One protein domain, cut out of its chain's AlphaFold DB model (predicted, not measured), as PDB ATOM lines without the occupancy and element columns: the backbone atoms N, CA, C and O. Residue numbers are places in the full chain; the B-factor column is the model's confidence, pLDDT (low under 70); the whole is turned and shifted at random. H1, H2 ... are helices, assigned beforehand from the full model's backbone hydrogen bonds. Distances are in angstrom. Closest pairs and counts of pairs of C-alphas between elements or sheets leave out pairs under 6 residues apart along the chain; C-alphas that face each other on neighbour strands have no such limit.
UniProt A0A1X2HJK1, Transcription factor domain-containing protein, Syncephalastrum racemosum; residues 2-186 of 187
ATOM      1  N   ASP A   2     -89.901  -0.338  59.844       70.94
ATOM      2  CA  ASP A   2     -90.634  -1.228  60.764       70.94
ATOM      3  C   ASP A   2     -91.760  -0.616  61.627       70.94
ATOM      4  O   ASP A   2     -92.704  -1.318  61.980       70.94
ATOM      5  N   SER A   3     -91.709   0.674  61.989       78.62
ATOM      6  CA  SER A   3     -92.748   1.287  62.837       78.62
ATOM      7  C   SER A   3     -94.014   1.692  62.078       78.62
ATOM      8  O   SER A   3     -95.095   1.693  62.667       78.62
ATOM      9  N   LEU A   4     -93.895   2.043  60.793       82.81
ATOM     10  CA  LEU A   4     -95.033   2.444  59.963       82.81
ATOM     11  C   LEU A   4     -95.843   1.210  59.552       82.81
ATOM     12  O   LEU A   4     -97.066   1.218  59.665       82.81
ATOM     13  N   ASP A   5     -95.150   0.134  59.185       83.69
ATOM     14  CA  ASP A   5     -95.765  -1.142  58.811       83.69
ATOM     15  C   ASP A   5     -96.449  -1.797  60.019       83.69
ATOM     16  O   ASP A   5     -97.575  -2.286  59.920       83.69
ATOM     17  N   ALA A   6     -95.832  -1.727  61.205       85.94
ATOM     18  CA  ALA A   6     -96.459  -2.184  62.445       85.94
ATOM     19  C   ALA A   6     -97.752  -1.413  62.766       85.94
ATOM     20  O   ALA A   6     -98.741  -2.009  63.200       85.94
ATOM     21  N   LEU A   7     -97.764  -0.098  62.529       89.19
ATOM     22  CA  LEU A   7     -98.943   0.737  62.736       89.19
ATOM     23  C   LEU A   7    -100.041   0.439  61.702       89.19
ATOM     24  O   LEU A   7    -101.209   0.319  62.072       89.19
ATOM     25  N   ALA A   8     -99.676   0.272  60.428       86.38
ATOM     26  CA  ALA A   8    -100.607  -0.103  59.366       86.38
ATOM     27  C   ALA A   8    -101.268  -1.457  59.659       86.38
ATOM     28  O   ALA A   8    -102.494  -1.571  59.624       86.38
ATOM     29  N   ASN A   9    -100.474  -2.449  60.069       86.25
ATOM     30  CA  ASN A   9    -100.966  -3.770  60.452       86.25
ATOM     31  C   ASN A   9    -101.864  -3.727  61.696       86.25
ATOM     32  O   ASN A   9    -102.855  -4.457  61.765       86.25
ATOM     33  N   HIS A  10    -101.569  -2.849  62.662       90.81
ATOM     34  CA  HIS A  10    -102.429  -2.642  63.826       90.81
ATOM     35  C   HIS A  10    -103.817  -2.124  63.420       90.81
ATOM     36  O   HIS A  10    -104.825  -2.747  63.762       90.81
ATOM     37  N   TYR A  11    -103.881  -1.047  62.630       89.94
ATOM     38  CA  TYR A  11    -105.157  -0.504  62.153       89.94
ATOM     39  C   TYR A  11    -105.905  -1.478  61.242       89.94
ATOM     40  O   TYR A  11    -107.125  -1.615  61.352       89.94
ATOM     41  N   LEU A  12    -105.189  -2.208  60.384       89.50
ATOM     42  CA  LEU A  12    -105.772  -3.261  59.557       89.50
ATOM     43  C   LEU A  12    -106.462  -4.325  60.419       89.50
ATOM     44  O   LEU A  12    -107.600  -4.706  60.138       89.50
ATOM     45  N   ALA A  13    -105.805  -4.786  61.487       89.56
ATOM     46  CA  ALA A  13    -106.366  -5.783  62.392       89.56
ATOM     47  C   ALA A  13    -107.637  -5.279  63.096       89.56
ATOM     48  O   ALA A  13    -108.611  -6.034  63.220       89.56
ATOM     49  N   GLU A  14    -107.664  -4.010  63.514       90.62
ATOM     50  CA  GLU A  14    -108.847  -3.383  64.113       90.62
ATOM     51  C   GLU A  14    -110.010  -3.280  63.122       90.62
ATOM     52  O   GLU A  14    -111.130  -3.705  63.432       90.62
ATOM     53  N   VAL A  15    -109.747  -2.796  61.905       91.12
ATOM     54  CA  VAL A  15    -110.759  -2.698  60.843       91.12
ATOM     55  C   VAL A  15    -111.292  -4.084  60.489       91.12
ATOM     56  O   VAL A  15    -112.503  -4.274  60.435       91.12
ATOM     57  N   MET A  16    -110.428  -5.089  60.336       89.62
ATOM     58  CA  MET A  16    -110.837  -6.466  60.040       89.62
ATOM     59  C   MET A  16    -111.648  -7.103  61.170       89.62
ATOM     60  O   MET A  16    -112.538  -7.922  60.922       89.62
ATOM     61  N   LYS A  17    -111.367  -6.761  62.432       90.19
ATOM     62  CA  LYS A  17    -112.200  -7.175  63.569       90.19
ATOM     63  C   LYS A  17    -113.586  -6.534  63.493       90.19
ATOM     64  O   LYS A  17    -114.568  -7.257  63.616       90.19
ATOM     65  N   SER A  18    -113.650  -5.229  63.234       88.19
ATOM     66  CA  SER A  18    -114.906  -4.484  63.079       88.19
ATOM     67  C   SER A  18    -115.735  -5.003  61.902       88.19
ATOM     68  O   SER A  18    -116.909  -5.320  62.059       88.19
ATOM     69  N   LEU A  19    -115.107  -5.216  60.740       87.38
ATOM     70  CA  LEU A  19    -115.774  -5.767  59.565       87.38
ATOM     71  C   LEU A  19    -116.351  -7.151  59.847       87.38
ATOM     72  O   LEU A  19    -117.445  -7.438  59.378       87.38
ATOM     73  N   ARG A  20    -115.651  -8.028  60.583       86.06
ATOM     74  CA  ARG A  20    -116.121  -9.387  60.928       86.06
ATOM     75  C   ARG A  20    -117.342  -9.417  61.844       86.06
ATOM     76  O   ARG A  20    -117.997 -10.456  61.883       86.06
ATOM     77  N   ASP A  21    -117.663  -8.324  62.526       85.62
ATOM     78  CA  ASP A  21    -118.830  -8.265  63.393       85.62
ATOM     79  C   ASP A  21    -120.132  -8.272  62.573       85.62
ATOM     80  O   ASP A  21    -120.551  -7.270  61.998       85.62
ATOM     81  N   ALA A  22    -120.778  -9.438  62.515       74.19
ATOM     82  CA  ALA A  22    -122.036  -9.635  61.799       74.19
ATOM     83  C   ALA A  22    -123.256  -9.039  62.527       74.19
ATOM     84  O   ALA A  22    -124.354  -9.045  61.977       74.19
ATOM     85  N   THR A  23    -123.091  -8.548  63.762       79.94
ATOM     86  CA  THR A  23    -124.192  -7.953  64.537       79.94
ATOM     87  C   THR A  23    -124.440  -6.488  64.176       79.94
ATOM     88  O   THR A  23    -125.508  -5.941  64.461       79.94
ATOM     89  N   VAL A  24    -123.474  -5.846  63.513       80.94
ATOM     90  CA  VAL A  24    -123.556  -4.441  63.121       80.94
ATOM     91  C   VAL A  24    -124.353  -4.303  61.827       80.94
ATOM     92  O   VAL A  24    -124.111  -4.981  60.832       80.94
ATOM     93  N   ARG A  25    -125.304  -3.362  61.816       86.94
ATOM     94  CA  ARG A  25    -126.045  -3.000  60.602       86.94
ATOM     95  C   ARG A  25    -125.079  -2.545  59.504       86.94
ATOM     96  O   ARG A  25    -124.365  -1.558  59.699       86.94
ATOM     97  N   SER A  26    -125.162  -3.172  58.331       88.94
ATOM     98  CA  SER A  26    -124.422  -2.774  57.131       88.94
ATOM     99  C   SER A  26    -124.640  -1.295  56.795       88.94
ATOM    100  O   SER A  26    -125.753  -0.767  56.842       88.94
ATOM    101  N   ARG A  27    -123.546  -0.609  56.462       92.12
ATOM    102  CA  ARG A  27    -123.492   0.812  56.069       92.12
ATOM    103  C   ARG A  27    -122.458   0.978  54.966       92.12
ATOM    104  O   ARG A  27    -121.535   0.172  54.893       92.12
ATOM    105  N   LEU A  28    -122.561   2.055  54.190       93.25
ATOM    106  CA  LEU A  28    -121.671   2.341  53.059       93.25
ATOM    107  C   LEU A  28    -120.177   2.254  53.417       93.25
ATOM    108  O   LEU A  28    -119.402   1.665  52.668       93.25
ATOM    109  N   TRP A  29    -119.788   2.757  54.592       93.12
ATOM    110  CA  TRP A  29    -118.394   2.725  55.034       93.12
ATOM    111  C   TRP A  29    -117.843   1.303  55.210       93.12
ATOM    112  O   TRP A  29    -116.650   1.110  55.025       93.12
ATOM    113  N   HIS A  30    -118.677   0.297  55.510       94.75
ATOM    114  CA  HIS A  30    -118.214  -1.093  55.602       94.75
ATOM    115  C   HIS A  30    -117.756  -1.609  54.235       94.75
ATOM    116  O   HIS A  30    -116.759  -2.320  54.153       94.75
ATOM    117  N   VAL A  31    -118.453  -1.215  53.162       96.19
ATOM    118  CA  VAL A  31    -118.055  -1.541  51.786       96.19
ATOM    119  C   VAL A  31    -116.743  -0.837  51.451       96.19
ATOM    120  O   VAL A  31    -115.799  -1.478  51.007       96.19
ATOM    121  N   GLN A  32    -116.656   0.466  51.731       96.00
ATOM    122  CA  GLN A  32    -115.452   1.264  51.474       96.00
ATOM    123  C   GLN A  32    -114.234   0.734  52.241       96.00
ATOM    124  O   GLN A  32    -113.165   0.574  51.661       96.00
ATOM    125  N   ALA A  33    -114.399   0.414  53.526       95.31
ATOM    126  CA  ALA A  33    -113.344  -0.152  54.355       95.31
ATOM    127  C   ALA A  33    -112.901  -1.524  53.837       95.31
ATOM    128  O   ALA A  33    -111.705  -1.760  53.714       95.31
ATOM    129  N   ALA A  34    -113.838  -2.406  53.475       95.12
ATOM    130  CA  ALA A  34    -113.498  -3.706  52.906       95.12
ATOM    131  C   ALA A  34    -112.744  -3.577  51.567       95.12
ATOM    132  O   ALA A  34    -111.752  -4.270  51.378       95.12
ATOM    133  N   LEU A  35    -113.139  -2.649  50.685       95.69
ATOM    134  CA  LEU A  35    -112.415  -2.372  49.433       95.69
ATOM    135  C   LEU A  35    -110.991  -1.864  49.688       95.69
ATOM    136  O   LEU A  35    -110.053  -2.321  49.040       95.69
ATOM    137  N   LEU A  36    -110.815  -0.944  50.642       94.44
ATOM    138  CA  LEU A  36    -109.492  -0.444  51.023       94.44
ATOM    139  C   LEU A  36    -108.609  -1.557  51.591       94.44
ATOM    140  O   LEU A  36    -107.428  -1.616  51.265       94.44
ATOM    141  N   VAL A  37    -109.178  -2.464  52.391       93.69
ATOM    142  CA  VAL A  37    -108.450  -3.642  52.879       93.69
ATOM    143  C   VAL A  37    -108.067  -4.565  51.725       93.69
ATOM    144  O   VAL A  37    -106.919  -4.990  51.657       93.69
ATOM    145  N   THR A  38    -108.981  -4.853  50.796       94.00
ATOM    146  CA  THR A  38    -108.679  -5.657  49.602       94.00
ATOM    147  C   THR A  38    -107.520  -5.065  48.796       94.00
ATOM    148  O   THR A  38    -106.651  -5.814  48.358       94.00
ATOM    149  N   LEU A  39    -107.490  -3.740  48.624       92.19
ATOM    150  CA  LEU A  39    -106.402  -3.036  47.937       92.19
ATOM    151  C   LEU A  39    -105.089  -3.085  48.721       92.19
ATOM    152  O   LEU A  39    -104.042  -3.303  48.129       92.19
ATOM    153  N   TYR A  40    -105.134  -2.908  50.043       91.00
ATOM    154  CA  TYR A  40    -103.946  -3.019  50.890       91.00
ATOM    155  C   TYR A  40    -103.326  -4.419  50.802       91.00
ATOM    156  O   TYR A  40    -102.122  -4.544  50.608       91.00
ATOM    157  N   LEU A  41    -104.158  -5.462  50.875       89.62
ATOM    158  CA  LEU A  41    -103.722  -6.853  50.725       89.62
ATOM    159  C   LEU A  41    -103.223  -7.175  49.308       89.62
ATOM    160  O   LEU A  41    -102.506  -8.150  49.149       89.62
ATOM    161  N   ASP A  42    -103.584  -6.383  48.291       87.00
ATOM    162  CA  ASP A  42    -103.062  -6.553  46.925       87.00
ATOM    163  C   ASP A  42    -101.607  -6.099  46.782       87.00
ATOM    164  O   ASP A  42    -100.905  -6.546  45.879       87.00
ATOM    165  N   ILE A  43    -101.185  -5.162  47.636       85.00
ATOM    166  CA  ILE A  43     -99.829  -4.599  47.649       85.00
ATOM    167  C   ILE A  43     -98.882  -5.500  48.455       85.00
ATOM    168  O   ILE A  43     -97.675  -5.479  48.226       85.00
ATOM    169  N   ASP A  44     -99.419  -6.270  49.401       80.12
ATOM    170  CA  ASP A  44     -98.644  -7.184  50.232       80.12
ATOM    171  C   ASP A  44     -98.165  -8.395  49.409       80.12
ATOM    172  O   ASP A  44     -98.953  -9.067  48.748       80.12
ATOM    173  N   GLU A  45     -96.864  -8.688  49.459       70.12
ATOM    174  CA  GLU A  45     -96.242  -9.821  48.752       70.12
ATOM    175  C   GLU A  45     -96.441 -11.163  49.491       70.12
ATOM    176  O   GLU A  45     -95.944 -12.205  49.055       70.12
ATOM    177  N   GLY A  46     -97.141 -11.151  50.631       75.81
ATOM    178  CA  GLY A  46     -97.455 -12.338  51.423       75.81
ATOM    179  C   GLY A  46     -98.536 -13.254  50.826       75.81
ATOM    180  O   GLY A  46     -99.275 -12.900  49.910       75.81
ATOM    181  N   ASP A  47     -98.680 -14.450  51.409       79.81
ATOM    182  CA  ASP A  47     -99.748 -15.411  51.077       79.81
ATOM    183  C   ASP A  47    -101.092 -14.979  51.696       79.81
ATOM    184  O   ASP A  47    -101.580 -15.539  52.683       79.81
ATOM    185  N   VAL A  48    -101.656 -13.893  51.159       86.31
ATOM    186  CA  VAL A  48    -102.902 -13.267  51.635       86.31
ATOM    187  C   VAL A  48    -104.044 -13.338  50.620       86.31
ATOM    188  O   VAL A  48    -105.133 -12.827  50.891       86.31
ATOM    189  N   GLU A  49    -103.853 -14.021  49.487       85.75
ATOM    190  CA  GLU A  49    -104.811 -14.071  48.369       85.75
ATOM    191  C   GLU A  49    -106.194 -14.586  48.809       85.75
ATOM    192  O   GLU A  49    -107.227 -13.996  48.490       85.75
ATOM    193  N   ALA A  50    -106.239 -15.635  49.638       87.25
ATOM    194  CA  ALA A  50    -107.499 -16.170  50.158       87.25
ATOM    195  C   ALA A  50    -108.251 -15.157  51.044       87.25
ATOM    196  O   ALA A  50    -109.479 -15.041  50.979       87.25
ATOM    197  N   VAL A  51    -107.517 -14.400  51.868       89.69
ATOM    198  CA  VAL A  51    -108.087 -13.366  52.745       89.69
ATOM    199  C   VAL A  51    -108.570 -12.183  51.913       89.69
ATOM    200  O   VAL A  51    -109.662 -11.663  52.161       89.69
ATOM    201  N   GLN A  52    -107.795 -11.787  50.904       91.56
ATOM    202  CA  GLN A  52    -108.146 -10.738  49.956       91.56
ATOM    203  C   GLN A  52    -109.445 -11.082  49.215       91.56
ATOM    204  O   GLN A  52    -110.382 -10.278  49.226       91.56
ATOM    205  N   TRP A  53    -109.533 -12.290  48.650       89.88
ATOM    206  CA  TRP A  53    -110.713 -12.784  47.939       89.88
ATOM    207  C   TRP A  53    -111.959 -12.790  48.828       89.88
ATOM    208  O   TRP A  53    -113.013 -12.275  48.446       89.88
ATOM    209  N   PHE A  54    -111.844 -13.316  50.051       91.25
ATOM    210  CA  PHE A  54    -112.959 -13.331  51.000       91.25
ATOM    211  C   PHE A  54    -113.402 -11.916  51.394       91.25
ATOM    212  O   PHE A  54    -114.601 -11.633  51.486       91.25
ATOM    213  N   THR A  55    -112.444 -11.011  51.604       93.69
ATOM    214  CA  THR A  55    -112.727  -9.614  51.954       93.69
ATOM    215  C   THR A  55    -113.446  -8.891  50.815       93.69
ATOM    216  O   THR A  55    -114.444  -8.210  51.061       93.69
ATOM    217  N   LEU A  56    -113.018  -9.117  49.571       94.50
ATOM    218  CA  LEU A  56    -113.674  -8.572  48.383       94.50
ATOM    219  C   LEU A  56    -115.096  -9.125  48.219       94.50
ATOM    220  O   LEU A  56    -116.044  -8.355  48.068       94.50
ATOM    221  N   GLY A  57    -115.278 -10.443  48.348       92.56
ATOM    222  CA  GLY A  57    -116.600 -11.074  48.304       92.56
ATOM    223  C   GLY A  57    -117.556 -10.516  49.364       92.56
ATOM    224  O   GLY A  57    -118.736 -10.273  49.091       92.56
ATOM    225  N   LYS A  58    -117.044 -10.227  50.565       92.31
ATOM    226  CA  LYS A  58    -117.810  -9.564  51.622       92.31
ATOM    227  C   LYS A  58    -118.189  -8.127  51.263       92.31
ATOM    228  O   LYS A  58    -119.325  -7.730  51.536       92.31
ATOM    229  N   ALA A  59    -117.284  -7.357  50.657       95.12
ATOM    230  CA  ALA A  59    -117.578  -6.007  50.176       95.12
ATOM    231  C   ALA A  59    -118.730  -6.031  49.159       95.12
ATOM    232  O   ALA A  59    -119.704  -5.295  49.318       95.12
ATOM    233  N   ILE A  60    -118.665  -6.947  48.187       94.31
ATOM    234  CA  ILE A  60    -119.685  -7.130  47.145       94.31
ATOM    235  C   ILE A  60    -121.036  -7.498  47.757       94.31
ATOM    236  O   ILE A  60    -122.041  -6.859  47.447       94.31
ATOM    237  N   ARG A  61    -121.074  -8.485  48.664       91.50
ATOM    238  CA  ARG A  61    -122.319  -8.874  49.345       91.50
ATOM    239  C   ARG A  61    -122.911  -7.701  50.123       91.50
ATOM    240  O   ARG A  61    -124.085  -7.403  49.971       91.50
ATOM    241  N   THR A  62    -122.080  -6.973  50.867       93.19
ATOM    242  CA  THR A  62    -122.521  -5.801  51.637       93.19
ATOM    243  C   THR A  62    -123.051  -4.692  50.719       93.19
ATOM    244  O   THR A  62    -124.036  -4.035  51.049       93.19
ATOM    245  N   ALA A  63    -122.438  -4.482  49.549       93.88
ATOM    246  CA  ALA A  63    -122.924  -3.536  48.544       93.88
ATOM    247  C   ALA A  63    -124.281  -3.963  47.960       93.88
ATOM    248  O   ALA A  63    -125.168  -3.128  47.775       93.88
ATOM    249  N   GLN A  64    -124.462  -5.262  47.710       91.62
ATOM    250  CA  GLN A  64    -125.732  -5.831  47.258       91.62
ATOM    251  C   GLN A  64    -126.822  -5.696  48.330       91.62
ATOM    252  O   GLN A  64    -127.900  -5.199  48.016       91.62
ATOM    253  N   ASP A  65    -126.521  -6.018  49.590       90.31
ATOM    254  CA  ASP A  65    -127.442  -5.893  50.731       90.31
ATOM    255  C   ASP A  65    -127.911  -4.446  50.947       90.31
ATOM    256  O   ASP A  65    -129.034  -4.190  51.377       90.31
ATOM    257  N   LEU A  66    -127.047  -3.475  50.636       90.81
ATOM    258  CA  LEU A  66    -127.361  -2.046  50.680       90.81
ATOM    259  C   LEU A  66    -128.113  -1.540  49.438       90.81
ATOM    260  O   LEU A  66    -128.473  -0.363  49.398       90.81
ATOM    261  N   GLY A  67    -128.331  -2.392  48.433       89.12
ATOM    262  CA  GLY A  67    -129.009  -2.040  47.187       89.12
ATOM    263  C   GLY A  67    -128.177  -1.179  46.235       89.12
ATOM    264  O   GLY A  67    -128.747  -0.567  45.341       89.12
ATOM    265  N   LEU A  68    -126.847  -1.117  46.391       89.75
ATOM    266  CA  LEU A  68    -125.992  -0.224  45.585       89.75
ATOM    267  C   LEU A  68    -125.886  -0.628  44.103       89.75
ATOM    268  O   LEU A  68    -125.348   0.127  43.303       89.75
ATOM    269  N   HIS A  69    -126.370  -1.820  43.762       85.38
ATOM    270  CA  HIS A  69    -126.391  -2.379  42.411       85.38
ATOM    271  C   HIS A  69    -127.594  -1.920  41.578       85.38
ATOM    272  O   HIS A  69    -127.638  -2.189  40.383       85.38
ATOM    273  N   HIS A  70    -128.567  -1.260  42.206       82.19
ATOM    274  CA  HIS A  70    -129.739  -0.705  41.540       82.19
ATOM    275  C   HIS A  70    -129.584   0.799  41.322       82.19
ATOM    276  O   HIS A  70    -128.926   1.489  42.110       82.19
ATOM    277  N   SER A  71    -130.262   1.325  40.298       74.00
ATOM    278  CA  SER A  71    -130.322   2.771  40.087       74.00
ATOM    279  C   SER A  71    -130.943   3.483  41.296       74.00
ATOM    280  O   SER A  71    -132.069   3.207  41.723       74.00
ATOM    281  N   CYS A  72    -130.205   4.458  41.830       72.44
ATOM    282  CA  CYS A  72    -130.673   5.333  42.903       72.44
ATOM    283  C   CYS A  72    -131.559   6.483  42.387       72.44
ATOM    284  O   CYS A  72    -131.953   7.327  43.188       72.44
ATOM    285  N   ALA A  73    -131.910   6.526  41.092       69.69
ATOM    286  CA  ALA A  73    -132.691   7.615  40.486       69.69
ATOM    287  C   ALA A  73    -134.050   7.856  41.173       69.69
ATOM    288  O   ALA A  73    -134.547   8.979  41.234       69.69
ATOM    289  N   HIS A  74    -134.641   6.806  41.746       73.88
ATOM    290  CA  HIS A  74    -135.916   6.878  42.464       73.88
ATOM    291  C   HIS A  74    -135.763   7.287  43.937       73.88
ATOM    292  O   HIS A  74    -136.756   7.514  44.634       73.88
ATOM    293  N   TRP A  75    -134.533   7.338  44.451       80.06
ATOM    294  CA  TRP A  75    -134.263   7.662  45.843       80.06
ATOM    295  C   TRP A  75    -134.155   9.178  45.999       80.06
ATOM    296  O   TRP A  75    -133.504   9.862  45.216       80.06
ATOM    297  N   LYS A  76    -134.778   9.728  47.047       83.31
ATOM    298  CA  LYS A  76    -134.728  11.166  47.361       83.31
ATOM    299  C   LYS A  76    -133.396  11.542  48.025       83.31
ATOM    300  O   LYS A  76    -133.388  12.025  49.155       83.31
ATOM    301  N   LEU A  77    -132.282  11.255  47.356       86.12
ATOM    302  CA  LEU A  77    -130.929  11.513  47.845       86.12
ATOM    303  C   LEU A  77    -130.293  12.723  47.147       86.12
ATOM    304  O   LEU A  77    -130.630  13.028  46.001       86.12
ATOM    305  N   PRO A  78    -129.342  13.408  47.804       89.25
ATOM    306  CA  PRO A  78    -128.484  14.379  47.138       89.25
ATOM    307  C   PRO A  78    -127.673  13.723  46.011       89.25
ATOM    308  O   PRO A  78    -127.198  12.596  46.166       89.25
ATOM    309  N   ARG A  79    -127.429  14.458  44.916       82.44
ATOM    310  CA  ARG A  79    -126.628  13.975  43.772       82.44
ATOM    311  C   ARG A  79    -125.253  13.443  44.188       82.44
ATOM    312  O   ARG A  79    -124.840  12.393  43.719       82.44
ATOM    313  N   SER A  80    -124.582  14.116  45.124       85.75
ATOM    314  CA  SER A  80    -123.277  13.681  45.641       85.75
ATOM    315  C   SER A  80    -123.323  12.318  46.342       85.75
ATOM    316  O   SER A  80    -122.355  11.557  46.293       85.75
ATOM    317  N   GLU A  81    -124.437  11.984  46.996       88.12
ATOM    318  CA  GLU A  81    -124.601  10.698  47.671       88.12
ATOM    319  C   GLU A  81    -124.898   9.578  46.671       88.12
ATOM    320  O   GLU A  81    -124.322   8.495  46.789       88.12
ATOM    321  N   VAL A  82    -125.748   9.849  45.673       85.81
ATOM    322  CA  VAL A  82    -126.000   8.937  44.544       85.81
ATOM    323  C   VAL A  82    -124.685   8.594  43.850       85.81
ATOM    324  O   VAL A  82    -124.319   7.423  43.753       85.81
ATOM    325  N   GLU A  83    -123.919   9.621  43.499       84.75
ATOM    326  CA  GLU A  83    -122.617   9.483  42.861       84.75
ATOM    327  C   GLU A  83    -121.649   8.654  43.722       84.75
ATOM    328  O   GLU A  83    -121.009   7.723  43.239       84.75
ATOM    329  N   THR A  84    -121.572   8.922  45.030       90.19
ATOM    330  CA  THR A  84    -120.702   8.155  45.940       90.19
ATOM    331  C   THR A  84    -121.092   6.676  45.994       90.19
ATOM    332  O   THR A  84    -120.225   5.803  45.968       90.19
ATOM    333  N   ARG A  85    -122.389   6.368  46.065       91.50
ATOM    334  CA  ARG A  85    -122.894   4.986  46.108       91.50
ATOM    335  C   ARG A  85    -122.555   4.230  44.827       91.50
ATOM    336  O   ARG A  85    -122.080   3.097  44.894       91.50
ATOM    337  N   HIS A  86    -122.725   4.893  43.692       87.25
ATOM    338  CA  HIS A  86    -122.423   4.365  42.367       87.25
ATOM    339  C   HIS A  86    -120.932   4.077  42.184       87.25
ATOM    340  O   HIS A  86    -120.549   2.981  41.777       87.25
ATOM    341  N   ARG A  87    -120.071   5.001  42.625       90.69
ATOM    342  CA  ARG A  87    -118.612   4.808  42.666       90.69
ATOM    343  C   ARG A  87    -118.203   3.586  43.462       90.69
ATOM    344  O   ARG A  87    -117.370   2.807  43.013       90.69
ATOM    345  N   VAL A  88    -118.767   3.443  44.657       94.25
ATOM    346  CA  VAL A  88    -118.439   2.337  45.558       94.25
ATOM    347  C   VAL A  88    -118.877   1.005  44.955       94.25
ATOM    348  O   VAL A  88    -118.121   0.035  45.015       94.25
ATOM    349  N   PHE A  89    -120.052   0.955  44.325       93.88
ATOM    350  CA  PHE A  89    -120.507  -0.237  43.616       93.88
ATOM    351  C   PHE A  89    -119.575  -0.606  42.457       93.88
ATOM    352  O   PHE A  89    -119.103  -1.741  42.381       93.88
ATOM    353  N   TYR A  90    -119.238   0.352  41.595       92.25
ATOM    354  CA  TYR A  90    -118.359   0.075  40.465       92.25
ATOM    355  C   TYR A  90    -116.915  -0.228  40.867       92.25
ATOM    356  O   TYR A  90    -116.260  -1.016  40.193       92.25
ATOM    357  N   ALA A  91    -116.424   0.306  41.986       94.50
ATOM    358  CA  ALA A  91    -115.147  -0.119  42.550       94.50
ATOM    359  C   ALA A  91    -115.166  -1.609  42.934       94.50
ATOM    360  O   ALA A  91    -114.204  -2.321  42.652       94.50
ATOM    361  N   CYS A  92    -116.277  -2.105  43.504       94.81
ATOM    362  CA  CYS A  92    -116.458  -3.538  43.755       94.81
ATOM    363  C   CYS A  92    -116.435  -4.339  42.445       94.81
ATOM    364  O   CYS A  92    -115.757  -5.358  42.362       94.81
ATOM    365  N   TYR A  93    -117.161  -3.867  41.427       92.25
ATOM    366  CA  TYR A  93    -117.239  -4.517  40.117       92.25
ATOM    367  C   TYR A  93    -115.872  -4.622  39.432       92.25
ATOM    368  O   TYR A  93    -115.496  -5.692  38.955       92.25
ATOM    369  N   VAL A  94    -115.119  -3.519  39.396       93.12
ATOM    370  CA  VAL A  94    -113.773  -3.484  38.816       93.12
ATOM    371  C   VAL A  94    -112.875  -4.463  39.570       93.12
ATOM    372  O   VAL A  94    -112.320  -5.367  38.953       93.12
ATOM    373  N   LEU A  95    -112.779  -4.368  40.899       92.94
ATOM    374  CA  LEU A  95    -111.890  -5.252  41.658       92.94
ATOM    375  C   LEU A  95    -112.235  -6.738  41.488       92.94
ATOM    376  O   LEU A  95    -111.329  -7.528  41.248       92.94
ATOM    377  N   ASP A  96    -113.513  -7.126  41.500       90.81
ATOM    378  CA  ASP A  96    -113.932  -8.523  41.277       90.81
ATOM    379  C   ASP A  96    -113.443  -9.074  39.930       90.81
ATOM    380  O   ASP A  96    -112.913 -10.185  39.854       90.81
ATOM    381  N   ARG A  97    -113.552  -8.271  38.864       88.31
ATOM    382  CA  ARG A  97    -113.109  -8.664  37.519       88.31
ATOM    383  C   ARG A  97    -111.598  -8.834  37.436       88.31
ATOM    384  O   ARG A  97    -111.139  -9.814  36.854       88.31
ATOM    385  N   TRP A  98    -110.839  -7.905  38.004       90.06
ATOM    386  CA  TRP A  98    -109.378  -7.924  37.926       90.06
ATOM    387  C   TRP A  98    -108.755  -8.969  38.854       90.06
ATOM    388  O   TRP A  98    -107.834  -9.673  38.437       90.06
ATOM    389  N   THR A  99    -109.281  -9.140  40.068       87.25
ATOM    390  CA  THR A  99    -108.857 -10.220  40.969       87.25
ATOM    391  C   THR A  99    -109.221 -11.587  40.381       87.25
ATOM    392  O   THR A  99    -108.378 -12.480  40.346       87.25
ATOM    393  N   GLY A 100    -110.424 -11.746  39.813       82.19
ATOM    394  CA  GLY A 100    -110.825 -12.978  39.124       82.19
ATOM    395  C   GLY A 100    -109.950 -13.308  37.911       82.19
ATOM    396  O   GLY A 100    -109.543 -14.457  37.741       82.19
ATOM    397  N   ALA A 101    -109.594 -12.295  37.110       84.69
ATOM    398  CA  ALA A 101    -108.675 -12.450  35.982       84.69
ATOM    399  C   ALA A 101    -107.309 -12.987  36.423       84.69
ATOM    400  O   ALA A 101    -106.779 -13.901  35.792       84.69
ATOM    401  N   ARG A 102    -106.760 -12.440  37.515       82.81
ATOM    402  CA  ARG A 102    -105.456 -12.834  38.068       82.81
ATOM    403  C   ARG A 102    -105.451 -14.292  38.529       82.81
ATOM    404  O   ARG A 102    -104.497 -15.011  38.254       82.81
ATOM    405  N   ALA A 103    -106.550 -14.739  39.133       76.25
ATOM    406  CA  ALA A 103    -106.733 -16.119  39.574       76.25
ATOM    407  C   ALA A 103    -107.104 -17.099  38.436       76.25
ATOM    408  O   ALA A 103    -107.276 -18.292  38.685       76.25
ATOM    409  N   GLY A 104    -107.288 -16.622  37.195       66.62
ATOM    410  CA  GLY A 104    -107.752 -17.442  36.067       66.62
ATOM    411  C   GLY A 104    -109.194 -17.946  36.216       66.62
ATOM    412  O   GLY A 104    -109.588 -18.909  35.558       66.62
ATOM    413  N   GLN A 105    -109.986 -17.321  37.089       65.19
ATOM    414  CA  GLN A 105    -111.367 -17.705  37.360       65.19
ATOM    415  C   GLN A 105    -112.328 -16.787  36.603       65.19
ATOM    416  O   GLN A 105    -112.188 -15.562  36.591       65.19
ATOM    417  N   THR A 106    -113.377 -17.359  36.006       60.69
ATOM    418  CA  THR A 106    -114.509 -16.563  35.519       60.69
ATOM    419  C   THR A 106    -115.310 -16.080  36.723       60.69
ATOM    420  O   THR A 106    -116.238 -16.758  37.162       60.69
ATOM    421  N   ALA A 107    -114.952 -14.931  37.294       55.41
ATOM    422  CA  ALA A 107    -115.762 -14.323  38.342       55.41
ATOM    423  C   ALA A 107    -117.153 -13.987  37.766       55.41
ATOM    424  O   ALA A 107    -117.291 -13.127  36.893       55.41
ATOM    425  N   ASP A 108    -118.188 -14.712  38.194       58.34
ATOM    426  CA  ASP A 108    -119.590 -14.465  37.818       58.34
ATOM    427  C   ASP A 108    -120.425 -14.062  39.044       58.34
ATOM    428  O   ASP A 108    -121.636 -14.262  39.094       58.34
ATOM    429  N   ASN A 109    -119.774 -13.454  40.045       54.06
ATOM    430  CA  ASN A 109    -120.403 -13.016  41.297       54.06
ATOM    431  C   ASN A 109    -121.513 -11.971  41.086       54.06
ATOM    432  O   ASN A 109    -122.404 -11.831  41.925       54.06
ATOM    433  N   PHE A 110    -121.469 -11.247  39.965       53.34
ATOM    434  CA  PHE A 110    -122.446 -10.223  39.586       53.34
ATOM    435  C   PHE A 110    -123.555 -10.731  38.648       53.34
ATOM    436  O   PHE A 110    -124.398  -9.945  38.218       53.34
ATOM    437  N   GLY A 111    -123.592 -12.037  38.354       48.06
ATOM    438  CA  GLY A 111    -124.468 -12.595  37.327       48.06
ATOM    439  C   GLY A 111    -124.077 -12.122  35.925       48.06
ATOM    440  O   GLY A 111    -123.193 -11.280  35.745       48.06
ATOM    441  N   SER A 112    -124.718 -12.694  34.905       45.97
ATOM    442  CA  SER A 112    -124.577 -12.263  33.510       45.97
ATOM    443  C   SER A 112    -124.555 -10.732  33.420       45.97
ATOM    444  O   SER A 112    -125.340 -10.072  34.094       45.97
ATOM    445  N   SER A 113    -123.678 -10.168  32.584       44.78
ATOM    446  CA  SER A 113    -123.420  -8.722  32.425       44.78
ATOM    447  C   SER A 113    -124.663  -7.855  32.163       44.78
ATOM    448  O   SER A 113    -124.560  -6.640  32.107       44.78
ATOM    449  N   SER A 114    -125.828  -8.478  32.004       39.12
ATOM    450  CA  SER A 114    -127.151  -7.870  31.924       39.12
ATOM    451  C   SER A 114    -127.685  -7.293  33.246       39.12
ATOM    452  O   SER A 114    -128.668  -6.563  33.188       39.12
ATOM    453  N   SER A 115    -127.125  -7.636  34.413       40.53
ATOM    454  CA  SER A 115    -127.657  -7.168  35.710       40.53
ATOM    455  C   SER A 115    -127.093  -5.824  36.174       40.53
ATOM    456  O   SER A 115    -127.597  -5.257  37.140       40.53
ATOM    457  N   VAL A 116    -126.038  -5.320  35.527       50.25
ATOM    458  CA  VAL A 116    -125.565  -3.953  35.759       50.25
ATOM    459  C   VAL A 116    -126.449  -3.049  34.910       50.25
ATOM    460  O   VAL A 116    -126.245  -2.922  33.704       50.25
ATOM    461  N   GLU A 117    -127.486  -2.491  35.526       49.41
ATOM    462  CA  GLU A 117    -128.306  -1.461  34.899       49.41
ATOM    463  C   GLU A 117    -127.405  -0.253  34.618       49.41
ATOM    464  O   GLU A 117    -127.031   0.477  35.534       49.41
ATOM    465  N   VAL A 118    -127.014  -0.075  33.354       52.12
ATOM    466  CA  VAL A 118    -126.346   1.146  32.897       52.12
ATOM    467  C   VAL A 118    -127.332   2.288  33.131       52.12
ATOM    468  O   VAL A 118    -128.369   2.350  32.470       52.12
ATOM    469  N   ASN A 119    -127.053   3.138  34.121       55.31
ATOM    470  CA  ASN A 119    -127.951   4.225  34.500       55.31
ATOM    471  C   ASN A 119    -127.949   5.317  33.414       55.31
ATOM    472  O   ASN A 119    -126.976   5.458  32.671       55.31
ATOM    473  N   ASP A 120    -128.988   6.148  33.349       54.16
ATOM    474  CA  ASP A 120    -128.995   7.309  32.444       54.16
ATOM    475  C   ASP A 120    -127.821   8.258  32.753       54.16
ATOM    476  O   ASP A 120    -127.208   8.807  31.844       54.16
ATOM    477  N   GLU A 121    -127.407   8.339  34.022       54.78
ATOM    478  CA  GLU A 121    -126.203   9.062  34.456       54.78
ATOM    479  C   GLU A 121    -124.897   8.438  33.922       54.78
ATOM    480  O   GLU A 121    -123.946   9.167  33.651       54.78
ATOM    481  N   ASP A 122    -124.846   7.110  33.731       54.66
ATOM    482  CA  ASP A 122    -123.707   6.435  33.091       54.66
ATOM    483  C   ASP A 122    -123.655   6.784  31.598       54.66
ATOM    484  O   ASP A 122    -122.590   7.109  31.081       54.66
ATOM    485  N   ARG A 123    -124.806   6.801  30.911       56.12
ATOM    486  CA  ARG A 123    -124.897   7.205  29.493       56.12
ATOM    487  C   ARG A 123    -124.565   8.681  29.288       56.12
ATOM    488  O   ARG A 123    -123.835   9.014  28.359       56.12
ATOM    489  N   GLU A 124    -125.048   9.559  30.164       56.25
ATOM    490  CA  GLU A 124    -124.695  10.981  30.151       56.25
ATOM    491  C   GLU A 124    -123.200  11.183  30.438       56.25
ATOM    492  O   GLU A 124    -122.542  12.004  29.795       56.25
ATOM    493  N   ALA A 125    -122.621  10.412  31.362       56.12
ATOM    494  CA  ALA A 125    -121.186  10.422  31.611       56.12
ATOM    495  C   ALA A 125    -120.376   9.944  30.390       56.12
ATOM    496  O   ALA A 125    -119.302  10.494  30.131       56.12
ATOM    497  N   GLU A 126    -120.888   8.970  29.629       55.81
ATOM    498  CA  GLU A 126    -120.288   8.480  28.386       55.81
ATOM    499  C   GLU A 126    -120.354   9.488  27.234       55.81
ATOM    500  O   GLU A 126    -119.319   9.749  26.624       55.81
ATOM    501  N   GLU A 127    -121.520  10.080  26.954       57.44
ATOM    502  CA  GLU A 127    -121.677  11.107  25.906       57.44
ATOM    503  C   GLU A 127    -120.804  12.336  26.186       57.44
ATOM    504  O   GLU A 127    -120.260  12.968  25.284       57.44
ATOM    505  N   GLN A 128    -120.615  12.666  27.460       51.66
ATOM    506  CA  GLN A 128    -119.825  13.822  27.855       51.66
ATOM    507  C   GLN A 128    -118.324  13.518  28.019       51.66
ATOM    508  O   GLN A 128    -117.559  14.443  28.302       51.66
ATOM    509  N   LEU A 129    -117.874  12.267  27.859       54.72
ATOM    510  CA  LEU A 129    -116.444  11.912  27.851       54.72
ATOM    511  C   LEU A 129    -115.724  12.463  26.603       54.72
ATOM    512  O   LEU A 129    -114.502  12.585  26.598       54.72
ATOM    513  N   GLU A 130    -116.484  12.836  25.568       55.75
ATOM    514  CA  GLU A 130    -115.995  13.500  24.353       55.75
ATOM    515  C   GLU A 130    -115.716  15.006  24.553       55.75
ATOM    516  O   GLU A 130    -115.118  15.654  23.690       55.75
ATOM    517  N   THR A 131    -116.111  15.584  25.695       56.00
ATOM    518  CA  THR A 131    -115.878  17.005  26.000       56.00
ATOM    519  C   THR A 131    -114.530  17.225  26.697       56.00
ATOM    520  O   THR A 131    -114.107  16.447  27.542       56.00
ATOM    521  N   LYS A 132    -113.831  18.310  26.333       55.56
ATOM    522  CA  LYS A 132    -112.436  18.626  26.720       55.56
ATOM    523  C   LYS A 132    -112.209  18.983  28.203       55.56
ATOM    524  O   LYS A 132    -111.102  19.391  28.547       55.56
ATOM    525  N   GLU A 133    -113.223  18.889  29.060       56.94
ATOM    526  CA  GLU A 133    -113.079  19.171  30.493       56.94
ATOM    527  C   GLU A 133    -112.562  17.934  31.239       56.94
ATOM    528  O   GLU A 133    -113.154  16.857  31.172       56.94
ATOM    529  N   GLU A 134    -111.455  18.088  31.975       55.59
ATOM    530  CA  GLU A 134    -110.925  17.048  32.863       55.59
ATOM    531  C   GLU A 134    -111.921  16.767  33.988       55.59
ATOM    532  O   GLU A 134    -112.016  17.482  34.987       55.59
ATOM    533  N   LYS A 135    -112.692  15.694  33.819       62.19
ATOM    534  CA  LYS A 135    -113.611  15.229  34.849       62.19
ATOM    535  C   LYS A 135    -112.849  14.402  35.884       62.19
ATOM    536  O   LYS A 135    -112.135  13.476  35.490       62.19
ATOM    537  N   PRO A 136    -113.090  14.609  37.194       66.12
ATOM    538  CA  PRO A 136    -112.352  13.945  38.277       66.12
ATOM    539  C   PRO A 136    -112.470  12.409  38.301       66.12
ATOM    540  O   PRO A 136    -111.860  11.746  39.136       66.12
ATOM    541  N   TYR A 137    -113.262  11.824  37.398       74.44
ATOM    542  CA  TYR A 137    -113.713  10.440  37.460       74.44
ATOM    543  C   TYR A 137    -113.708   9.713  36.118       74.44
ATOM    544  O   TYR A 137    -114.162   8.572  36.041       74.44
ATOM    545  N   ALA A 138    -113.166  10.347  35.074       81.06
ATOM    546  CA  ALA A 138    -113.016   9.731  33.762       81.06
ATOM    547  C   ALA A 138    -112.239   8.404  33.845       81.06
ATOM    548  O   ALA A 138    -112.619   7.417  33.221       81.06
ATOM    549  N   THR A 139    -111.213   8.340  34.701       86.44
ATOM    550  CA  THR A 139    -110.434   7.121  34.949       86.44
ATOM    551  C   THR A 139    -111.295   5.965  35.452       86.44
ATOM    552  O   THR A 139    -111.139   4.846  34.975       86.44
ATOM    553  N   LEU A 140    -112.229   6.212  36.378       86.31
ATOM    554  CA  LEU A 140    -113.105   5.158  36.898       86.31
ATOM    555  C   LEU A 140    -114.022   4.614  35.795       86.31
ATOM    556  O   LEU A 140    -114.156   3.403  35.661       86.31
ATOM    557  N   LEU A 141    -114.594   5.495  34.972       86.25
ATOM    558  CA  LEU A 141    -115.444   5.109  33.839       86.25
ATOM    559  C   LEU A 141    -114.681   4.258  32.819       86.25
ATOM    560  O   LEU A 141    -115.167   3.215  32.384       86.25
ATOM    561  N   LEU A 142    -113.452   4.658  32.485       88.56
ATOM    562  CA  LEU A 142    -112.579   3.876  31.610       88.56
ATOM    563  C   LEU A 142    -112.245   2.508  32.221       88.56
ATOM    564  O   LEU A 142    -112.281   1.503  31.513       88.56
ATOM    565  N   MET A 143    -111.991   2.444  33.531       90.94
ATOM    566  CA  MET A 143    -111.750   1.180  34.232       90.94
ATOM    567  C   MET A 143    -112.977   0.263  34.226       90.94
ATOM    568  O   MET A 143    -112.817  -0.946  34.073       90.94
ATOM    569  N   ILE A 144    -114.193   0.803  34.343       88.81
ATOM    570  CA  ILE A 144    -115.437   0.022  34.242       88.81
ATOM    571  C   ILE A 144    -115.561  -0.593  32.845       88.81
ATOM    572  O   ILE A 144    -115.713  -1.811  32.731       88.81
ATOM    573  N   LYS A 145    -115.408   0.221  31.791       88.00
ATOM    574  CA  LYS A 145    -115.452  -0.239  30.391       88.00
ATOM    575  C   LYS A 145    -114.407  -1.313  30.112       88.00
ATOM    576  O   LYS A 145    -114.706  -2.354  29.528       88.00
ATOM    577  N   LEU A 146    -113.179  -1.094  30.575       89.62
ATOM    578  CA  LEU A 146    -112.103  -2.067  30.434       89.62
ATOM    579  C   LEU A 146    -112.419  -3.372  31.181       89.62
ATOM    580  O   LEU A 146    -112.197  -4.455  30.645       89.62
ATOM    581  N   SER A 147    -112.993  -3.283  32.381       90.81
ATOM    582  CA  SER A 147    -113.391  -4.449  33.186       90.81
ATOM    583  C   SER A 147    -114.540  -5.236  32.551       90.81
ATOM    584  O   SER A 147    -114.604  -6.458  32.689       90.81
ATOM    585  N   GLU A 148    -115.434  -4.570  31.819       86.69
ATOM    586  CA  GLU A 148    -116.464  -5.229  31.019       86.69
ATOM    587  C   GLU A 148    -115.859  -6.030  29.860       86.69
ATOM    588  O   GLU A 148    -116.183  -7.208  29.690       86.69
ATOM    589  N   ILE A 149    -114.943  -5.424  29.098       86.75
ATOM    590  CA  ILE A 149    -114.219  -6.109  28.018       86.75
ATOM    591  C   ILE A 149    -113.450  -7.309  28.583       86.75
ATOM    592  O   ILE A 149    -113.565  -8.416  28.053       86.75
ATOM    593  N   LEU A 150    -112.733  -7.117  29.693       86.44
ATOM    594  CA  LEU A 150    -112.018  -8.179  30.400       86.44
ATOM    595  C   LEU A 150    -112.962  -9.320  30.800       86.44
ATOM    596  O   LEU A 150    -112.673 -10.481  30.524       86.44
ATOM    597  N   GLY A 151    -114.122  -9.009  31.381       82.00
ATOM    598  CA  GLY A 151    -115.124 -10.013  31.745       82.00
ATOM    599  C   GLY A 151    -115.625 -10.824  30.545       82.00
ATOM    600  O   GLY A 151    -115.755 -12.047  30.641       82.00
ATOM    601  N   ARG A 152    -115.864 -10.172  29.400       82.38
ATOM    602  CA  ARG A 152    -116.255 -10.844  28.147       82.38
ATOM    603  C   ARG A 152    -115.141 -11.759  27.629       82.38
ATOM    604  O   ARG A 152    -115.429 -12.894  27.251       82.38
ATOM    605  N   LEU A 153    -113.887 -11.305  27.665       82.56
ATOM    606  CA  LEU A 153    -112.721 -12.099  27.261       82.56
ATOM    607  C   LEU A 153    -112.525 -13.325  28.155       82.56
ATOM    608  O   LEU A 153    -112.374 -14.432  27.647       82.56
ATOM    609  N   LEU A 154    -112.595 -13.163  29.478       78.19
ATOM    610  CA  LEU A 154    -112.475 -14.284  30.412       78.19
ATOM    611  C   LEU A 154    -113.567 -15.329  30.172       78.19
ATOM    612  O   LEU A 154    -113.270 -16.518  30.114       78.19
ATOM    613  N   LYS A 155    -114.820 -14.907  29.958       75.50
ATOM    614  CA  LYS A 155    -115.903 -15.833  29.592       75.50
ATOM    615  C   LYS A 155    -115.606 -16.549  28.273       75.50
ATOM    616  O   LYS A 155    -115.773 -17.762  28.197       75.50
ATOM    617  N   ALA A 156    -115.122 -15.831  27.261       75.62
ATOM    618  CA  ALA A 156    -114.773 -16.416  25.968       75.62
ATOM    619  C   ALA A 156    -113.599 -17.409  26.040       75.62
ATOM    620  O   ALA A 156    -113.566 -18.348  25.254       75.62
ATOM    621  N   MET A 157    -112.652 -17.244  26.967       73.19
ATOM    622  CA  MET A 157    -111.517 -18.165  27.124       73.19
ATOM    623  C   MET A 157    -111.830 -19.350  28.042       73.19
ATOM    624  O   MET A 157    -111.430 -20.479  27.752       73.19
ATOM    625  N   TYR A 158    -112.569 -19.121  29.128       68.31
ATOM    626  CA  TYR A 158    -112.703 -20.081  30.228       68.31
ATOM    627  C   TYR A 158    -114.098 -20.714  30.367       68.31
ATOM    628  O   TYR A 158    -114.260 -21.620  31.183       68.31
ATOM    629  N   ALA A 159    -115.112 -20.303  29.591       68.50
ATOM    630  CA  ALA A 159    -116.404 -20.995  29.601       68.50
ATOM    631  C   ALA A 159    -116.246 -22.468  29.160       68.50
ATOM    632  O   ALA A 159    -115.438 -22.751  28.283       68.50
ATOM    633  N   PRO A 160    -117.046 -23.423  29.669       63.19
ATOM    634  CA  PRO A 160    -116.903 -24.851  29.340       63.19
ATOM    635  C   PRO A 160    -116.928 -25.169  27.835       63.19
ATOM    636  O   PRO A 160    -116.295 -26.121  27.386       63.19
ATOM    637  N   ASN A 161    -117.627 -24.339  27.052       60.03
ATOM    638  CA  ASN A 161    -117.745 -24.466  25.599       60.03
ATOM    639  C   ASN A 161    -116.760 -23.576  24.817       60.03
ATOM    640  O   ASN A 161    -116.802 -23.590  23.587       60.03
ATOM    641  N   SER A 162    -115.880 -22.827  25.496       61.59
ATOM    642  CA  SER A 162    -114.939 -21.885  24.875       61.59
ATOM    643  C   SER A 162    -114.058 -22.554  23.833       61.59
ATOM    644  O   SER A 162    -113.881 -22.029  22.743       61.59
ATOM    645  N   LYS A 163    -113.554 -23.755  24.128       60.94
ATOM    646  CA  LYS A 163    -112.687 -24.514  23.219       60.94
ATOM    647  C   LYS A 163    -113.382 -24.821  21.895       60.94
ATOM    648  O   LYS A 163    -112.795 -24.630  20.843       60.94
ATOM    649  N   ASN A 164    -114.654 -25.220  21.929       62.78
ATOM    650  CA  ASN A 164    -115.401 -25.532  20.710       62.78
ATOM    651  C   ASN A 164    -115.763 -24.268  19.921       62.78
ATOM    652  O   ASN A 164    -115.692 -24.283  18.692       62.78
ATOM    653  N   SER A 165    -116.128 -23.173  20.597       61.59
ATOM    654  CA  SER A 165    -116.409 -21.896  19.929       61.59
ATOM    655  C   SER A 165    -115.151 -21.254  19.344       61.59
ATOM    656  O   SER A 165    -115.200 -20.760  18.222       61.59
ATOM    657  N   ASN A 166    -114.026 -21.307  20.057       61.50
ATOM    658  CA  ASN A 166    -112.748 -20.740  19.622       61.50
ATOM    659  C   ASN A 166    -112.153 -21.554  18.469       61.50
ATOM    660  O   ASN A 166    -111.716 -20.966  17.479       61.50
ATOM    661  N   HIS A 167    -112.259 -22.885  18.532       62.28
ATOM    662  CA  HIS A 167    -111.864 -23.763  17.435       62.28
ATOM    663  C   HIS A 167    -112.724 -23.536  16.182       62.28
ATOM    664  O   HIS A 167    -112.197 -23.401  15.081       62.28
ATOM    665  N   SER A 168    -114.046 -23.392  16.345       62.56
ATOM    666  CA  SER A 168    -114.961 -23.075  15.230       62.56
ATOM    667  C   SER A 168    -114.715 -21.688  14.628       62.56
ATOM    668  O   SER A 168    -114.968 -21.477  13.445       62.56
ATOM    669  N   ALA A 169    -114.229 -20.739  15.433       62.12
ATOM    670  CA  ALA A 169    -113.874 -19.390  15.005       62.12
ATOM    671  C   ALA A 169    -112.433 -19.273  14.467       62.12
ATOM    672  O   ALA A 169    -112.021 -18.177  14.091       62.12
ATOM    673  N   GLY A 170    -111.659 -20.368  14.443       58.97
ATOM    674  CA  GLY A 170    -110.265 -20.368  13.990       58.97
ATOM    675  C   GLY A 170    -109.315 -19.559  14.882       58.97
ATOM    676  O   GLY A 170    -108.213 -19.232  14.457       58.97
ATOM    677  N   LEU A 171    -109.718 -19.229  16.114       61.91
ATOM    678  CA  LEU A 171    -108.916 -18.424  17.047       61.91
ATOM    679  C   LEU A 171    -107.719 -19.195  17.627       61.91
ATOM    680  O   LEU A 171    -106.807 -18.586  18.181       61.91
ATOM    681  N   ASP A 172    -107.704 -20.518  17.454       62.81
ATOM    682  CA  ASP A 172    -106.580 -21.392  17.801       62.81
ATOM    683  C   ASP A 172    -105.510 -21.444  16.690       62.81
ATOM    684  O   ASP A 172    -104.535 -22.189  16.809       62.81
ATOM    685  N   ASP A 173    -105.683 -20.693  15.592       67.69
ATOM    686  CA  ASP A 173    -104.718 -20.655  14.497       67.69
ATOM    687  C   ASP A 173    -103.389 -20.039  14.985       67.69
ATOM    688  O   ASP A 173    -103.354 -18.870  15.398       67.69
ATOM    689  N   PRO A 174    -102.267 -20.783  14.926       65.00
ATOM    690  CA  PRO A 174    -100.966 -20.294  15.373       65.00
ATOM    691  C   PRO A 174    -100.506 -19.032  14.628       65.00
ATOM    692  O   PRO A 174     -99.669 -18.292  15.149       65.00
ATOM    693  N   THR A 175    -101.058 -18.728  13.448       69.44
ATOM    694  CA  THR A 175    -100.749 -17.486  12.731       69.44
ATOM    695  C   THR A 175    -101.298 -16.234  13.418       69.44
ATOM    696  O   THR A 175    -100.646 -15.190  13.350       69.44
ATOM    697  N   ILE A 176    -102.408 -16.312  14.163       67.81
ATOM    698  CA  ILE A 176    -102.959 -15.160  14.902       67.81
ATOM    699  C   ILE A 176    -101.946 -14.656  15.933       67.81
ATOM    700  O   ILE A 176    -101.682 -13.454  15.998       67.81
ATOM    701  N   TRP A 177    -101.306 -15.569  16.667       59.97
ATOM    702  CA  TRP A 177    -100.238 -15.237  17.610       59.97
ATOM    703  C   TRP A 177     -99.046 -14.571  16.925       59.97
ATOM    704  O   TRP A 177     -98.543 -13.565  17.417       59.97
ATOM    705  N   THR A 178     -98.634 -15.072  15.755       70.00
ATOM    706  CA  THR A 178     -97.510 -14.482  15.005       70.00
ATOM    707  C   THR A 178     -97.810 -13.073  14.493       70.00
ATOM    708  O   THR A 178     -96.935 -12.208  14.526       70.00
ATOM    709  N   VAL A 179     -99.054 -12.809  14.081       70.88
ATOM    710  CA  VAL A 179     -99.501 -11.480  13.643       70.88
ATOM    711  C   VAL A 179     -99.580 -10.521  14.832       70.88
ATOM    712  O   VAL A 179     -99.177  -9.363  14.714       70.88
ATOM    713  N   PHE A 180    -100.065 -10.989  15.985       69.06
ATOM    714  CA  PHE A 180    -100.143 -10.182  17.204       69.06
ATOM    715  C   PHE A 180     -98.746  -9.800  17.717       69.06
ATOM    716  O   PHE A 180     -98.481  -8.628  17.985       69.06
ATOM    717  N   GLU A 181     -97.822 -10.765  17.760       68.38
ATOM    718  CA  GLU A 181     -96.402 -10.560  18.075       68.38
ATOM    719  C   GLU A 181     -95.726  -9.570  17.121       68.38
ATOM    720  O   GLU A 181     -94.995  -8.682  17.560       68.38
ATOM    721  N   GLN A 182     -95.973  -9.698  15.813       72.50
ATOM    722  CA  GLN A 182     -95.441  -8.759  14.826       72.50
ATOM    723  C   GLN A 182     -95.944  -7.341  15.071       72.50
ATOM    724  O   GLN A 182     -95.148  -6.406  15.017       72.50
ATOM    725  N   ARG A 183     -97.237  -7.176  15.375       68.44
ATOM    726  CA  ARG A 183     -97.815  -5.855  15.642       68.44
ATOM    727  C   ARG A 183     -97.257  -5.221  16.911       68.44
ATOM    728  O   ARG A 183     -96.931  -4.038  16.871       68.44
ATOM    729  N   LEU A 184     -97.076  -5.999  17.981       65.25
ATOM    730  CA  LEU A 184     -96.449  -5.537  19.226       65.25
ATOM    731  C   LEU A 184     -94.984  -5.122  19.043       65.25
ATOM    732  O   LEU A 184     -94.522  -4.224  19.732       65.25
ATOM    733  N   LYS A 185     -94.253  -5.752  18.118       66.69
ATOM    734  CA  LYS A 185     -92.858  -5.396  17.802       66.69
ATOM    735  C   LYS A 185     -92.727  -4.183  16.874       66.69
ATOM    736  O   LYS A 185     -91.629  -3.654  16.734       66.69
ATOM    737  N   SER A 186     -93.808  -3.792  16.199       61.19
ATOM    738  CA  SER A 186     -93.813  -2.733  15.179       61.19
ATOM    739  C   SER A 186     -94.379  -1.383  15.639       61.19
ATOM    740  O   SER A 186     -94.411  -0.456  14.831       61.19
TER     741      SER A 186
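Overview. This is residues 2 to 186 of the 187 residues of the protein "Transcription factor domain-containing protein" of Syncephalastrum racemosum (UniProt A0A1X2HJK1). Three helices, H2, H3 and H4, make an up-and-down bundle; H1 packs on H2 at one side, and H6 packs on H4 at the other. H7 turns a corner at the end of H6, and H8 sticks out beyond it. The printed part has 185 residues with eight named helices, H1 to H8 in chain order, and no named strand: class all helix. It is only just loose, close to compact, with a radius of gyration of the C-alphas of 19.6 A and spans of 55 by 43 by 34 A.

Arrangement. Start at H1, residues 2 to 20; its residues 12 to 19 alone touch H2, residues 28 to 43, closest at the C-alphas of Leu 19 and His 30, 6.6 A. This hairpin has a steep tilt of 41 degrees. H2 and H3, residues 49 to 65, form a hairpin at 19 degrees, a shallow tilt, closest at the C-alphas of Val 31 and Ala 59, 4.8 A. H3 touches H4, residues 79 to 102, closest at the C-alphas of Ile 60 and Cys 92, 5.9 A. H4 touches H6, residues 138 to 158, closest at the C-alphas of Val 94 and Ser 147, 5.7 A. H5, residues 120 to 130, is close to H6 but not clearly touching, closest at the C-alphas of Leu 129 and Ala 138, 7.2 A. H7, residues 162 to 168, and H6 touch only at the corner. H8, residues 174 to 185, touches no helix. Every O i to N i+4 pair is within hydrogen-bond range except in H5, 6 of 7.

Along the chain. Find C-alpha 2 at (-90.634, -1.228, 60.764), where H1 begins; H4 runs 34.6 A and H6 30.0 A. H8 ends at C-alpha 185, (-92.858, -5.396, 17.802).

Size, cuts and confidence. The farthest C-alphas, Thr 23 and Ser 186, are 58.2 A apart. There is no cut; H3 to H4 and H4 to H5 are long links. Look for pLDDT under 70 at 60 residues, among them 104 to 136 and 158 to 177.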